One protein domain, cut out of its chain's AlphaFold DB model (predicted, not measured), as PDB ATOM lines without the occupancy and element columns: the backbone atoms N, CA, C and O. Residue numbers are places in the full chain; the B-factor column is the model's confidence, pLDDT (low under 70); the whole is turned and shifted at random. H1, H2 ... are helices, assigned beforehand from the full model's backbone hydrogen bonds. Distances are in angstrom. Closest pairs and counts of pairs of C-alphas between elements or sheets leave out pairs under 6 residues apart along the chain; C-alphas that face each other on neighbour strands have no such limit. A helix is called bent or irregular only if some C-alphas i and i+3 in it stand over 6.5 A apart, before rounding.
ATOM      1  N   GLY A  23      -7.458  -9.797 -39.756       75.69
ATOM      2  CA  GLY A  23      -8.680 -10.197 -39.050       75.69
ATOM      3  C   GLY A  23      -9.512 -11.268 -39.767       75.69
ATOM      4  O   GLY A  23     -10.598 -11.607 -39.305       75.69
ATOM      5  N   HIS A  24      -9.061 -11.780 -40.915       85.56
ATOM      6  CA  HIS A  24      -9.789 -12.809 -41.650       85.56
ATOM      7  C   HIS A  24      -9.711 -14.164 -40.932       85.56
ATOM      8  O   HIS A  24      -8.678 -14.509 -40.362       85.56
ATOM      9  N   ARG A  25     -10.771 -14.982 -41.024       79.75
ATOM     10  CA  ARG A  25     -10.867 -16.292 -40.345       79.75
ATOM     11  C   ARG A  25      -9.643 -17.190 -40.574       79.75
ATOM     12  O   ARG A  25      -9.159 -17.795 -39.630       79.75
ATOM     13  N   PHE A  26      -9.132 -17.233 -41.805       79.31
ATOM     14  CA  PHE A  26      -7.959 -18.034 -42.196       79.31
ATOM     15  C   PHE A  26      -6.625 -17.574 -41.592       79.31
ATOM     16  O   PHE A  26      -5.640 -18.284 -41.725       79.31
ATOM     17  N   ARG A  27      -6.576 -16.395 -40.967       83.12
ATOM     18  CA  ARG A  27      -5.380 -15.846 -40.316       83.12
ATOM     19  C   ARG A  27      -5.597 -15.634 -38.821       83.12
ATOM     20  O   ARG A  27      -4.891 -14.834 -38.222       83.12
ATOM     21  N   ARG A  28      -6.572 -16.316 -38.201       84.12
ATOM     22  CA  ARG A  28      -6.830 -16.167 -36.758       84.12
ATOM     23  C   ARG A  28      -5.608 -16.511 -35.913       84.12
ATOM     24  O   ARG A  28      -5.348 -15.775 -34.974       84.12
ATOM     25  N   ASP A  29      -4.832 -17.516 -36.295       85.06
ATOM     26  CA  ASP A  29      -3.613 -17.887 -35.564       85.06
ATOM     27  C   ASP A  29      -2.586 -16.739 -35.537       85.06
ATOM     28  O   ASP A  29      -1.933 -16.506 -34.525       85.06
ATOM     29  N   GLU A  30      -2.504 -15.951 -36.616       83.62
ATOM     30  CA  GLU A  30      -1.656 -14.752 -36.697       83.62
ATOM     31  C   GLU A  30      -2.324 -13.502 -36.090       83.62
ATOM     32  O   GLU A  30      -1.651 -12.608 -35.580       83.62
ATOM     33  N   GLY A  31      -3.653 -13.406 -36.167       86.69
ATOM     34  CA  GLY A  31      -4.422 -12.226 -35.780       86.69
ATOM     35  C   GLY A  31      -4.786 -12.166 -34.298       86.69
ATOM     36  O   GLY A  31      -4.811 -11.080 -33.725       86.69
ATOM     37  N   VAL A  32      -5.043 -13.308 -33.656       87.62
ATOM     38  CA  VAL A  32      -5.402 -13.393 -32.230       87.62
ATOM     39  C   VAL A  32      -4.299 -12.818 -31.327       87.62
ATOM     40  O   VAL A  32      -4.625 -11.964 -30.499       87.62
ATOM     41  N   PRO A  33      -3.000 -13.139 -31.516       89.31
ATOM     42  CA  PRO A  33      -1.930 -12.514 -30.736       89.31
ATOM     43  C   PRO A  33      -1.904 -10.985 -30.867       89.31
ATOM     44  O   PRO A  33      -1.698 -10.274 -29.881       89.31
ATOM     45  N   LEU A  34      -2.167 -10.462 -32.068       89.81
ATOM     46  CA  LEU A  34      -2.211  -9.020 -32.325       89.81
ATOM     47  C   LEU A  34      -3.437  -8.355 -31.694       89.81
ATOM     48  O   LEU A  34      -3.347  -7.227 -31.212       89.81
ATOM     49  N   LEU A  35      -4.578  -9.049 -31.662       88.94
ATOM     50  CA  LEU A  35      -5.771  -8.585 -30.957       88.94
ATOM     51  C   LEU A  35      -5.517  -8.491 -29.453       88.94
ATOM     52  O   LEU A  35      -5.882  -7.486 -28.846       88.94
ATOM     53  N   TYR A  36      -4.834  -9.477 -28.869       90.00
ATOM     54  CA  TYR A  36      -4.450  -9.429 -27.462       90.00
ATOM     55  C   TYR A  36      -3.499  -8.275 -27.167       90.00
ATOM     56  O   TYR A  36      -3.732  -7.526 -26.223       90.00
ATOM     57  N   GLN A  37      -2.475  -8.063 -27.995       91.12
ATOM     58  CA  GLN A  37      -1.587  -6.908 -27.835       91.12
ATOM     59  C   GLN A  37      -2.348  -5.583 -27.930       91.12
ATOM     60  O   GLN A  37      -2.175  -4.717 -27.074       91.12
ATOM     61  N   LYS A  38      -3.239  -5.441 -28.919       91.75
ATOM     62  CA  LYS A  38      -4.086  -4.252 -29.071       91.75
ATOM     63  C   LYS A  38      -4.958  -4.017 -27.836       91.75
ATOM     64  O   LYS A  38      -5.077  -2.881 -27.390       91.75
ATOM     65  N   PHE A  39      -5.545  -5.076 -27.283       92.12
ATOM     66  CA  PHE A  39      -6.367  -4.997 -26.078       92.12
ATOM     67  C   PHE A  39      -5.558  -4.524 -24.865       92.12
ATOM     68  O   PHE A  39      -5.960  -3.570 -24.206       92.12
ATOM     69  N   LYS A  40      -4.377  -5.107 -24.622       91.38
ATOM     70  CA  LYS A  40      -3.487  -4.693 -23.522       91.38
ATOM     71  C   LYS A  40      -3.065  -3.229 -23.633       91.38
ATOM     72  O   LYS A  40      -3.019  -2.522 -22.631       91.38
ATOM     73  N   LEU A  41      -2.751  -2.768 -24.846       93.19
ATOM     74  CA  LEU A  41      -2.404  -1.366 -25.086       93.19
ATOM     75  C   LEU A  41      -3.582  -0.442 -24.757       93.19
ATOM     76  O   LEU A  41      -3.407   0.486 -23.977       93.19
ATOM     77  N   ALA A  42      -4.781  -0.755 -25.254       92.44
ATOM     78  CA  ALA A  42      -5.982   0.031 -24.975       92.44
ATOM     79  C   ALA A  42      -6.327   0.078 -23.473       92.44
ATOM     80  O   ALA A  42      -6.685   1.132 -22.954       92.44
ATOM     81  N   LEU A  43      -6.174  -1.035 -22.744       92.25
ATOM     82  CA  LEU A  43      -6.404  -1.062 -21.295       92.25
ATOM     83  C   LEU A  43      -5.455  -0.136 -20.534       92.25
ATOM     84  O   LEU A  43      -5.875   0.520 -19.584       92.25
ATOM     85  N   ARG A  44      -4.184  -0.074 -20.939       91.00
ATOM     86  CA  ARG A  44      -3.166   0.761 -20.282       91.00
ATOM     87  C   ARG A  44      -3.352   2.255 -20.538       91.00
ATOM     88  O   ARG A  44      -2.859   3.051 -19.748       91.00
ATOM     89  N   GLU A  45      -4.029   2.629 -21.620       92.19
ATOM     90  CA  GLU A  45      -4.367   4.029 -21.907       92.19
ATOM     91  C   GLU A  45      -5.500   4.544 -21.011       92.19
ATOM     92  O   GLU A  45      -5.526   5.726 -20.674       92.19
ATOM     93  N   VAL A  46      -6.426   3.666 -20.615       90.94
ATOM     94  CA  VAL A  46      -7.651   4.047 -19.893       90.94
ATOM     95  C   VAL A  46      -7.563   3.758 -18.393       90.94
ATOM     96  O   VAL A  46      -8.082   4.523 -17.582       90.94
ATOM     97  N   PHE A  47      -6.911   2.665 -17.998       91.56
ATOM     98  CA  PHE A  47      -6.913   2.175 -16.623       91.56
ATOM     99  C   PHE A  47      -5.521   2.211 -15.989       91.56
ATOM    100  O   PHE A  47      -4.492   2.079 -16.650       91.56
ATOM    101  N   SER A  48      -5.487   2.328 -14.658       92.62
ATOM    102  CA  SER A  48      -4.237   2.219 -13.903       92.62
ATOM    103  C   SER A  48      -3.583   0.840 -14.106       92.62
ATOM    104  O   SER A  48      -4.296  -0.148 -14.308       92.62
ATOM    105  N   PRO A  49      -2.247   0.713 -13.982       91.44
ATOM    106  CA  PRO A  49      -1.544  -0.551 -14.228       91.44
ATOM    107  C   PRO A  49      -2.088  -1.734 -13.418       91.44
ATOM    108  O   PRO A  49      -2.161  -2.855 -13.921       91.44
ATOM    109  N   LYS A  50      -2.518  -1.481 -12.174       91.19
ATOM    110  CA  LYS A  50      -3.110  -2.498 -11.296       91.19
ATOM    111  C   LYS A  50      -4.453  -2.994 -11.832       91.19
ATOM    112  O   LYS A  50      -4.690  -4.196 -11.866       91.19
ATOM    113  N   ARG A  51      -5.317  -2.074 -12.269       90.25
ATOM    114  CA  ARG A  51      -6.642  -2.405 -12.802       90.25
ATOM    115  C   ARG A  51      -6.541  -3.061 -14.178       90.25
ATOM    116  O   ARG A  51      -7.187  -4.075 -14.398       90.25
ATOM    117  N   ALA A  52      -5.668  -2.556 -15.053       92.50
ATOM    118  CA  ALA A  52      -5.383  -3.176 -16.344       92.50
ATOM    119  C   ALA A  52      -4.889  -4.625 -16.183       92.50
ATOM    120  O   ALA A  52      -5.421  -5.516 -16.835       92.50
ATOM    121  N   SER A  53      -3.948  -4.880 -15.265       91.56
ATOM    122  CA  SER A  53      -3.443  -6.240 -15.008       91.56
ATOM    123  C   SER A  53      -4.541  -7.174 -14.493       91.56
ATOM    124  O   SER A  53      -4.647  -8.303 -14.956       91.56
ATOM    125  N   HIS A  54      -5.406  -6.686 -13.600       91.38
ATOM    126  CA  HIS A  54      -6.520  -7.481 -13.092       91.38
ATOM    127  C   HIS A  54      -7.549  -7.826 -14.183       91.38
ATOM    128  O   HIS A  54      -7.988  -8.967 -14.282       91.38
ATOM    129  N   ILE A  55      -7.888  -6.863 -15.049       91.88
ATOM    130  CA  ILE A  55      -8.763  -7.107 -16.205       91.88
ATOM    131  C   ILE A  55      -8.133  -8.141 -17.145       91.88
ATOM    132  O   ILE A  55      -8.824  -9.040 -17.619       91.88
ATOM    133  N   GLU A  56      -6.827  -8.034 -17.412       92.19
ATOM    134  CA  GLU A  56      -6.101  -9.008 -18.231       92.19
ATOM    135  C   GLU A  56      -6.198 -10.424 -17.632       92.19
ATOM    136  O   GLU A  56      -6.543 -11.359 -18.348       92.19
ATOM    137  N   GLU A  57      -5.949 -10.592 -16.332       91.56
ATOM    138  CA  GLU A  57      -6.017 -11.895 -15.651       91.56
ATOM    139  C   GLU A  57      -7.390 -12.566 -15.767       91.56
ATOM    140  O   GLU A  57      -7.465 -13.768 -16.027       91.56
ATOM    141  N   VAL A  58      -8.469 -11.794 -15.611       91.31
ATOM    142  CA  VAL A  58      -9.843 -12.307 -15.714       91.31
ATOM    143  C   VAL A  58     -10.186 -12.659 -17.162       91.31
ATOM    144  O   VAL A  58     -10.668 -13.754 -17.432       91.31
ATOM    145  N   VAL A  59      -9.907 -11.765 -18.116       90.50
ATOM    146  CA  VAL A  59     -10.300 -11.949 -19.526       90.50
ATOM    147  C   VAL A  59      -9.502 -13.062 -20.215       90.50
ATOM    148  O   VAL A  59     -10.026 -13.722 -21.109       90.50
ATOM    149  N   PHE A  60      -8.245 -13.291 -19.822       89.06
ATOM    150  CA  PHE A  60      -7.424 -14.369 -20.390       89.06
ATOM    151  C   PHE A  60      -7.659 -15.739 -19.744       89.06
ATOM    152  O   PHE A  60      -7.102 -16.728 -20.220       89.06
ATOM    153  N   ASN A  61      -8.480 -15.818 -18.696       91.62
ATOM    154  CA  ASN A  61      -8.847 -17.068 -18.050       91.62
ATOM    155  C   ASN A  61     -10.327 -17.373 -18.304       91.62
ATOM    156  O   ASN A  61     -11.204 -16.890 -17.596       91.62
ATOM    157  N   GLU A  62     -10.587 -18.212 -19.306       87.88
ATOM    158  CA  GLU A  62     -11.934 -18.593 -19.750       87.88
ATOM    159  C   GLU A  62     -12.812 -19.109 -18.598       87.88
ATOM    160  O   GLU A  62     -13.918 -18.618 -18.403       87.88
ATOM    161  N   ASN A  63     -12.279 -19.991 -17.745       90.06
ATOM    162  CA  ASN A  63     -13.015 -20.503 -16.584       90.06
ATOM    163  C   ASN A  63     -13.341 -19.405 -15.565       90.06
ATOM    164  O   ASN A  63     -14.426 -19.397 -14.991       90.06
ATOM    165  N   ALA A  64     -12.400 -18.492 -15.306       87.50
ATOM    166  CA  ALA A  64     -12.643 -17.394 -14.374       87.50
ATOM    167  C   ALA A  64     -13.695 -16.425 -14.922       87.50
ATOM    168  O   ALA A  64     -14.540 -15.961 -14.163       87.50
ATOM    169  N   LEU A  65     -13.665 -16.156 -16.230       89.44
ATOM    170  CA  LEU A  65     -14.617 -15.282 -16.901       89.44
ATOM    171  C   LEU A  65     -16.034 -15.870 -16.903       89.44
ATOM    172  O   LEU A  65     -16.985 -15.157 -16.601       89.44
ATOM    173  N   GLU A  66     -16.179 -17.161 -17.210       90.94
ATOM    174  CA  GLU A  66     -17.484 -17.837 -17.258       90.94
ATOM    175  C   GLU A  66     -18.147 -17.979 -15.882       90.94
ATOM    176  O   GLU A  66     -19.373 -18.010 -15.789       90.94
ATOM    177  N   GLN A  67     -17.352 -18.065 -14.814       92.44
ATOM    178  CA  GLN A  67     -17.851 -18.170 -13.439       92.44
ATOM    179  C   GLN A  67     -18.088 -16.808 -12.773       92.44
ATOM    180  O   GLN A  67     -18.647 -16.753 -11.676       92.44
ATOM    181  N   MET A  68     -17.644 -15.711 -13.390       90.50
ATOM    182  CA  MET A  68     -17.770 -14.376 -12.812       90.50
ATOM    183  C   MET A  68     -19.198 -13.846 -12.958       90.50
ATOM    184  O   MET A  68     -19.815 -13.952 -14.017       90.50
ATOM    185  N   ASP A  69     -19.713 -13.217 -11.898       94.50
ATOM    186  CA  ASP A  69     -20.990 -12.511 -11.983       94.50
ATOM    187  C   ASP A  69     -20.886 -11.325 -12.951       94.50
ATOM    188  O   ASP A  69     -19.902 -10.577 -12.954       94.50
ATOM    189  N   PHE A  70     -21.930 -11.121 -13.752       91.06
ATOM    190  CA  PHE A  70     -21.953 -10.062 -14.755       91.06
ATOM    191  C   PHE A  70     -21.744  -8.664 -14.152       91.06
ATOM    192  O   PHE A  70     -21.046  -7.847 -14.754       91.06
ATOM    193  N   ASN A  71     -22.311  -8.377 -12.974       93.75
ATOM    194  CA  ASN A  71     -22.165  -7.060 -12.350       93.75
ATOM    195  C   ASN A  71     -20.708  -6.819 -11.961       93.75
ATOM    196  O   ASN A  71     -20.152  -5.771 -12.279       93.75
ATOM    197  N   GLN A  72     -20.061  -7.834 -11.380       91.19
ATOM    198  CA  GLN A  72     -18.642  -7.765 -11.039       91.19
ATOM    199  C   GLN A  72     -17.779  -7.559 -12.285       91.19
ATOM    200  O   GLN A  72     -16.842  -6.762 -12.259       91.19
ATOM    201  N   PHE A  73     -18.093  -8.247 -13.386       91.75
ATOM    202  CA  PHE A  73     -17.388  -8.058 -14.650       91.75
ATOM    203  C   PHE A  73     -17.576  -6.637 -15.198       91.75
ATOM    204  O   PHE A  73     -16.606  -5.994 -15.590       91.75
ATOM    205  N   SER A  74     -18.804  -6.116 -15.196       91.50
ATOM    206  CA  SER A  74     -19.099  -4.750 -15.646       91.50
ATOM    207  C   SER A  74     -18.367  -3.702 -14.799       91.50
ATOM    208  O   SER A  74     -17.823  -2.733 -15.337       91.50
ATOM    209  N   ASP A  75     -18.280  -3.920 -13.486       91.94
ATOM    210  CA  ASP A  75     -17.566  -3.041 -12.559       91.94
ATOM    211  C   ASP A  75     -16.065  -2.970 -12.862       91.94
ATOM    212  O   ASP A  75     -15.445  -1.923 -12.663       91.94
ATOM    213  N   LEU A  76     -15.461  -4.020 -13.430       89.44
ATOM    214  CA  LEU A  76     -14.058  -3.973 -13.854       89.44
ATOM    215  C   LEU A  76     -13.798  -2.894 -14.910       89.44
ATOM    216  O   LEU A  76     -12.720  -2.297 -14.894       89.44
ATOM    217  N   PHE A  77     -14.783  -2.587 -15.757       90.25
ATOM    218  CA  PHE A  77     -14.677  -1.612 -16.850       90.25
ATOM    219  C   PHE A  77     -15.343  -0.263 -16.556       90.25
ATOM    220  O   PHE A  77     -15.292   0.638 -17.395       90.25
ATOM    221  N   SER A  78     -15.948  -0.088 -15.379       88.69
ATOM    222  CA  SER A  78     -16.598   1.167 -15.001       88.69
ATOM    223  C   SER A  78     -15.591   2.321 -14.865       88.69
ATOM    224  O   SER A  78     -14.584   2.240 -14.160       88.69
TER     225      SER A  78
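This is residues 23 to 78 of the 80 residues of the protein "2-methylcitrate dehydratase" of Helicobacter bizzozeronii CCUG 35545 (UniProt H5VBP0). Long helix H1 and shorter H2 make an open V; H3 turns the corner beyond H2, and H4 folds back near H2. Residues 24 to 30, of which 25 to 30 belong to H1, stick out. You have 56 residues with four named helices, all helix, loose (radius of gyration of the C-alphas 12.8 A), flat, spanning 35 by 26 by 14 A.

H1, residues 25 to 46, and H2, residues 49 to 59, form a helical hairpin. With residues 40 to 44 alone H1 touches H2, closest C-alphas Leu 43 and Ala 52, 5.5 A. H3, residues 62 to 67, only just touches H2, only at the corner, with 3 pairs of C-alphas within 8 A, closest Val 58 and Leu 65, 5.7 A. H4, residues 70 to 77, is close but not clearly touching H2, closest C-alphas Ile 55 and Leu 76, 6.6 A. Every O i to N i+4 pair is within hydrogen-bond range in H2 and H3, 14 of 18 in H1, 3 of 4 in H4.

Find C-alpha 25 at (-10.867, -16.292, -40.345); H1 runs 29.0 A, irregular with C-alphas 26 and 29 7.9 A apart, and has a kink of 56 degrees near residue 32. H2 runs 15.3 A; H4 ends at C-alpha 77, (-14.677, -1.612, -16.850).

The farthest C-alphas, Phe 26 and Ser 48, are 35.0 A apart. The printed part has no cut, its three links are tight, and no printed residue is under 70.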